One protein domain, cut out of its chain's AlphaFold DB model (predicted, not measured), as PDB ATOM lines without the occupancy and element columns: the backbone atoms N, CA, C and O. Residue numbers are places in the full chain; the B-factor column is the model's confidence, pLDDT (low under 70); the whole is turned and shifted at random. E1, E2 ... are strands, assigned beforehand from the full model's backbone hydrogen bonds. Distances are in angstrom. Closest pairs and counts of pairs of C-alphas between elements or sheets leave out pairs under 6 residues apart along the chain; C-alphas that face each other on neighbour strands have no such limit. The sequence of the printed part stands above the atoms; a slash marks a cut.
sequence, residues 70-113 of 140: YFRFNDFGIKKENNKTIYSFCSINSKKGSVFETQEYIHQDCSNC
ATOM      1  N   TYR A  70     166.796 134.322 112.407       98.44
ATOM      2  CA  TYR A  70     165.693 133.376 112.215       98.44
ATOM      3  C   TYR A  70     165.618 132.291 113.290       98.44
ATOM      4  O   TYR A  70     164.715 131.457 113.250       98.44
ATOM      5  N   PHE A  71     166.554 132.264 114.238       98.38
ATOM      6  CA  PHE A  71     166.443 131.398 115.404       98.38
ATOM      7  C   PHE A  71     165.389 131.985 116.347       98.38
ATOM      8  O   PHE A  71     165.384 133.188 116.606       98.38
ATOM      9  N   ARG A  72     164.450 131.159 116.800       98.44
ATOM     10  CA  ARG A  72     163.431 131.522 117.786       98.44
ATOM     11  C   ARG A  72     163.664 130.721 119.043       98.44
ATOM     12  O   ARG A  72     163.918 129.525 118.928       98.44
ATOM     13  N   PHE A  73     163.558 131.351 120.205       98.38
ATOM     14  CA  PHE A  73     163.678 130.674 121.489       98.38
ATOM     15  C   PHE A  73     162.696 131.223 122.524       98.38
ATOM     16  O   PHE A  73     162.290 132.379 122.448       98.38
ATOM     17  N   ASN A  74     162.361 130.394 123.508       98.12
ATOM     18  CA  ASN A  74     161.747 130.803 124.769       98.12
ATOM     19  C   ASN A  74     162.292 129.878 125.862       98.12
ATOM     20  O   ASN A  74     162.188 128.660 125.731       98.12
ATOM     21  N   ASP A  75     162.868 130.440 126.924       97.38
ATOM     22  CA  ASP A  75     163.473 129.669 128.022       97.38
ATOM     23  C   ASP A  75     162.452 128.875 128.852       97.38
ATOM     24  O   ASP A  75     162.811 127.893 129.500       97.38
ATOM     25  N   PHE A  76     161.177 129.259 128.805       96.81
ATOM     26  CA  PHE A  76     160.062 128.576 129.465       96.81
ATOM     27  C   PHE A  76     159.345 127.569 128.552       96.81
ATOM     28  O   PHE A  76     158.447 126.858 129.000       96.81
ATOM     29  N   GLY A  77     159.774 127.462 127.291       97.00
ATOM     30  CA  GLY A  77     159.160 126.613 126.275       97.00
ATOM     31  C   GLY A  77     158.148 127.362 125.406       97.00
ATOM     32  O   GLY A  77     157.484 128.296 125.836       97.00
ATOM     33  N   ILE A  78     158.049 126.942 124.146       97.06
ATOM     34  CA  ILE A  78     157.229 127.565 123.096       97.06
ATOM     35  C   ILE A  78     155.907 126.813 122.931       97.06
ATOM     36  O   ILE A  78     154.839 127.410 122.846       97.06
ATOM     37  N   LYS A  79     155.977 125.482 122.850       95.69
ATOM     38  CA  LYS A  79     154.810 124.594 122.777       95.69
ATOM     39  C   LYS A  79     155.180 123.190 123.242       95.69
ATOM     40  O   LYS A  79     156.360 122.837 123.280       95.69
ATOM     41  N   LYS A  80     154.162 122.379 123.542       96.00
ATOM     42  CA  LYS A  80     154.313 120.929 123.709       96.00
ATOM     43  C   LYS A  80     153.919 120.194 122.431       96.00
ATOM     44  O   LYS A  80     152.889 120.501 121.840       96.00
ATOM     45  N   GLU A  81     154.717 119.213 122.034       93.25
ATOM     46  CA  GLU A  81     154.472 118.341 120.880       93.25
ATOM     47  C   GLU A  81     154.932 116.926 121.238       93.25
ATOM     48  O   GLU A  81     156.057 116.741 121.692       93.25
ATOM     49  N   ASN A  82     154.053 115.926 121.108       92.00
ATOM     50  CA  ASN A  82     154.348 114.527 121.459       92.00
ATOM     51  C   ASN A  82     154.959 114.347 122.867       92.00
ATOM     52  O   ASN A  82     155.938 113.628 123.039       92.00
ATOM     53  N   ASN A  83     154.386 115.022 123.873       94.31
ATOM     54  CA  ASN A  83     154.873 115.083 125.263       94.31
ATOM     55  C   ASN A  83     156.247 115.746 125.472       94.31
ATOM     56  O   ASN A  83     156.746 115.744 126.594       94.31
ATOM     57  N   LYS A  84     156.823 116.372 124.442       97.81
ATOM     58  CA  LYS A  84     158.095 117.098 124.524       97.81
ATOM     59  C   LYS A  84     157.871 118.600 124.518       97.81
ATOM     60  O   LYS A  84     156.987 119.092 123.817       97.81
ATOM     61  N   THR A  85     158.684 119.336 125.264       98.06
ATOM     62  CA  THR A  85     158.694 120.803 125.234       98.06
ATOM     63  C   THR A  85     159.647 121.293 124.149       98.06
ATOM     64  O   THR A  85     160.832 120.966 124.151       98.06
ATOM     65  N   ILE A  86     159.150 122.106 123.221       98.06
ATOM     66  CA  ILE A  86     159.987 122.761 122.213       98.06
ATOM     67  C   ILE A  86     160.465 124.088 122.778       98.06
ATOM     68  O   ILE A  86     159.647 124.947 123.092       98.06
ATOM     69  N   TYR A  87     161.776 124.274 122.870       98.19
ATOM     70  CA  TYR A  87     162.379 125.504 123.395       98.19
ATOM     71  C   TYR A  87     162.905 126.433 122.304       98.19
ATOM     72  O   TYR A  87     163.078 127.625 122.549       98.19
ATOM     73  N   SER A  88     163.181 125.909 121.108       98.12
ATOM     74  CA  SER A  88     163.661 126.712 119.986       98.12
ATOM     75  C   SER A  88     163.306 126.113 118.627       98.12
ATOM     76  O   SER A  88     163.149 124.901 118.498       98.12
ATOM     77  N   PHE A  89     163.165 126.968 117.608       98.00
ATOM     78  CA  PHE A  89     162.883 126.569 116.222       98.00
ATOM     79  C   PHE A  89     163.451 127.569 115.203       98.00
ATOM     80  O   PHE A  89     163.768 128.715 115.528       98.00
ATOM     81  N   CYS A  90     163.566 127.154 113.941       98.19
ATOM     82  CA  CYS A  90     163.920 128.027 112.822       98.19
ATOM     83  C   CYS A  90     162.664 128.642 112.181       98.19
ATOM     84  O   CYS A  90     161.859 127.932 111.581       98.19
ATOM     85  N   SER A  91     162.525 129.971 112.214       97.94
ATOM     86  CA  SER A  91     161.332 130.667 111.702       97.94
ATOM     87  C   SER A  91     161.149 130.595 110.184       97.94
ATOM     88  O   SER A  91     160.086 130.938 109.683       97.94
ATOM     89  N   ILE A  92     162.187 130.200 109.448       97.62
ATOM     90  CA  ILE A  92     162.149 130.040 107.986       97.62
ATOM     91  C   ILE A  92     162.188 128.573 107.554       97.62
ATOM     92  O   ILE A  92     162.300 128.304 106.360       97.62
ATOM     93  N   ASN A  93     162.158 127.637 108.511       96.38
ATOM     94  CA  ASN A  93     162.254 126.199 108.264       96.38
ATOM     95  C   ASN A  93     163.372 125.838 107.261       96.38
ATOM     96  O   ASN A  93     163.143 125.219 106.220       96.38
ATOM     97  N   SER A  94     164.591 126.322 107.530       96.62
ATOM     98  CA  SER A  94     165.733 126.108 106.638       96.62
ATOM     99  C   SER A  94     165.958 124.615 106.401       96.62
ATOM    100  O   SER A  94     166.099 123.856 107.353       96.62
ATOM    101  N   LYS A  95     166.136 124.209 105.137       95.69
ATOM    102  CA  LYS A  95     166.492 122.824 104.758       95.69
ATOM    103  C   LYS A  95     167.825 122.337 105.344       95.69
ATOM    104  O   LYS A  95     168.170 121.170 105.202       95.69
ATOM    105  N   LYS A  96     168.624 123.251 105.901       96.12
ATOM    106  CA  LYS A  96     169.899 122.970 106.572       96.12
ATOM    107  C   LYS A  96     169.792 123.003 108.098       96.12
ATOM    108  O   LYS A  96     170.794 122.782 108.767       96.12
ATOM    109  N   GLY A  97     168.618 123.329 108.637       94.12
ATOM    110  CA  GLY A  97     168.326 123.168 110.054       94.12
ATOM    111  C   GLY A  97     168.034 121.706 110.380       94.12
ATOM    112  O   GLY A  97     167.572 120.950 109.528       94.12
ATOM    113  N   SER A  98     168.307 121.332 111.622       96.44
ATOM    114  CA  SER A  98     167.929 120.057 112.227       96.44
ATOM    115  C   SER A  98     167.324 120.330 113.606       96.44
ATOM    116  O   SER A  98     167.115 121.486 113.987       96.44
ATOM    117  N   VAL A  99     167.055 119.282 114.369       96.75
ATOM    118  CA  VAL A  99     166.685 119.384 115.777       96.75
ATOM    119  C   VAL A  99     167.600 118.515 116.627       96.75
ATOM    120  O   VAL A  99     168.013 117.432 116.216       96.75
ATOM    121  N   PHE A 100     167.901 118.999 117.825       96.44
ATOM    122  CA  PHE A 100     168.402 118.188 118.919       96.44
ATOM    123  C   PHE A 100     167.209 117.779 119.778       96.44
ATOM    124  O   PHE A 100     166.529 118.631 120.353       96.44
ATOM    125  N   GLU A 101     166.941 116.482 119.840       96.75
ATOM    126  CA  GLU A 101     165.756 115.925 120.480       96.75
ATOM    127  C   GLU A 101     166.152 114.954 121.593       96.75
ATOM    128  O   GLU A 101     166.982 114.065 121.405       96.75
ATOM    129  N   THR A 102     165.526 115.116 122.754       95.56
ATOM    130  CA  THR A 102     165.618 114.184 123.881       95.56
ATOM    131  C   THR A 102     164.260 113.532 124.130       95.56
ATOM    132  O   THR A 102     163.325 113.671 123.337       95.56
ATOM    133  N   GLN A 103     164.125 112.784 125.224       95.81
ATOM    134  CA  GLN A 103     162.827 112.249 125.639       95.81
ATOM    135  C   GLN A 103     161.858 113.347 126.097       95.81
ATOM    136  O   GLN A 103     160.652 113.161 125.977       95.81
ATOM    137  N   GLU A 104     162.372 114.489 126.563       97.31
ATOM    138  CA  GLU A 104     161.580 115.529 127.231       97.31
ATOM    139  C   GLU A 104     161.493 116.834 126.436       97.31
ATOM    140  O   GLU A 104     160.548 117.604 126.610       97.31
ATOM    141  N   TYR A 105     162.469 117.117 125.571       97.50
ATOM    142  CA  TYR A 105     162.565 118.419 124.926       97.50
ATOM    143  C   TYR A 105     163.199 118.389 123.542       97.50
ATOM    144  O   TYR A 105     163.886 117.443 123.154       97.50
ATOM    145  N   ILE A 106     162.953 119.468 122.801       97.94
ATOM    146  CA  ILE A 106     163.458 119.697 121.451       97.94
ATOM    147  C   ILE A 106     164.075 121.096 121.377       97.94
ATOM    148  O   ILE A 106     163.461 122.093 121.774       97.94
ATOM    149  N   HIS A 107     165.278 121.162 120.811       97.75
ATOM    150  CA  HIS A 107     165.970 122.393 120.450       97.75
ATOM    151  C   HIS A 107     166.279 122.422 118.957       97.75
ATOM    152  O   HIS A 107     166.548 121.394 118.341       97.75
ATOM    153  N   GLN A 108     166.305 123.616 118.377       97.75
ATOM    154  CA  GLN A 108     166.797 123.824 117.023       97.75
ATOM    155  C   GLN A 108     168.313 123.598 116.958       97.75
ATOM    156  O   GLN A 108     169.071 124.228 117.695       97.75
ATOM    157  N   ASP A 109     168.745 122.779 116.004       97.06
ATOM    158  CA  ASP A 109     170.150 122.610 115.636       97.06
ATOM    159  C   ASP A 109     170.430 123.344 114.313       97.06
ATOM    160  O   ASP A 109     169.718 123.190 113.314       97.06
ATOM    161  N   CYS A 110     171.456 124.193 114.319       96.06
ATOM    162  CA  CYS A 110     171.871 125.014 113.185       96.06
ATOM    163  C   CYS A 110     173.261 124.648 112.648       96.06
ATOM    164  O   CYS A 110     173.712 125.324 111.728       96.06
ATOM    165  N   SER A 111     173.932 123.607 113.158       94.38
ATOM    166  CA  SER A 111     175.337 123.293 112.840       94.38
ATOM    167  C   SER A 111     175.627 123.038 111.354       94.38
ATOM    168  O   SER A 111     176.770 123.147 110.918       94.38
ATOM    169  N   ASN A 112     174.604 122.735 110.549       95.44
ATOM    170  CA  ASN A 112     174.721 122.553 109.097       95.44
ATOM    171  C   ASN A 112     174.306 123.793 108.277       95.44
ATOM    172  O   ASN A 112     174.317 123.763 107.041       95.44
ATOM    173  N   CYS A 113     173.907 124.885 108.934       96.62
ATOM    174  CA  CYS A 113     173.330 126.069 108.310       96.62
ATOM    175  C   CYS A 113     174.290 127.261 108.360       96.62
ATOM    176  O   CYS A 113     174.611 127.792 109.413       96.62
TER     177      CYS A 113
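AT A GLANCE: This is residues 70 to 113 of the 140 residues of an uncharacterized protein of Arcobacter sp. CECT 9188 (UniProt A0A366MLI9). Two antiparallel strand pairs, E1 with E4 and the hairpin E5 with E6, stand side by side, E4 beside E6, and a second hairpin, E2 with E3, turns off at one end. E3 runs on into E4 at a bend and also pairs with E6, making a strongly twisted, curled sheet of the two hairpins. The printed part has 44 residues with no named helix and six named strands, E1 to E6 in chain order; the larger sheet runs E2, E3, E6, E5 and is mixed, and the smaller, E1 and E4, is antiparallel. The class is all strand, though under half of the residues, 21 of 44, are in named elements. The whole is compact, with a radius of gyration of the C-alphas of 10.0 A, and only just elongated, spanning 26 by 18 by 14 A.

HOW THE PARTS SIT: E1, residues 71 to 73, is the antiparallel neighbour of E4, residues 88 to 90, at 157 degrees between directions; N 72 and O 89 are 2.8 A apart, within hydrogen-bond range. E2, residues 79 to 81, and E3, residues 84 to 86, form a hairpin at 139 degrees, with N 81 and O 84 at 2.9 A. E3 runs on into E4 across a break of 1 residue, at 58 degrees. E6, residues 105 to 109, is parallel to E3 at 39 degrees, with N 106 and O 85 at 2.9 A. E5, residues 98 to 101, and E6 form a hairpin at 154 degrees, with N 100 and O 107 at 2.8 A. The pairing of E6 is staggered: its residues 105 to 106 pair with E3 and 106 to 109 with E5. The closest C-alphas of E4 and E6, those of Phe 89 and Gln 108, are 4.8 A apart. E4 and E5 are near each other, while E1 and E5, for instance, are apart.

IN THESE COORDINATES: E1 begins at C-alpha 71, at (166.443, 131.398, 115.404). E2 begins at C-alpha 79, at (154.810, 124.594, 122.777). From first to last C-alpha, E4 measures 7.3 A, E5 9.5 A and E6, the longest strand, 12.7 A. E6 ends at C-alpha 109, at (170.150, 122.610, 115.636).

THE WHOLE: The two C-alphas farthest apart, those of Asn 83 and Cys 113, are 27.4 A apart. The printed part has no cut and no long link; the link from E4 to E5, of 7 residues, is short, and the other four are tight. The mean pLDDT of the printed part is 96.8, and no printed residue is under 70.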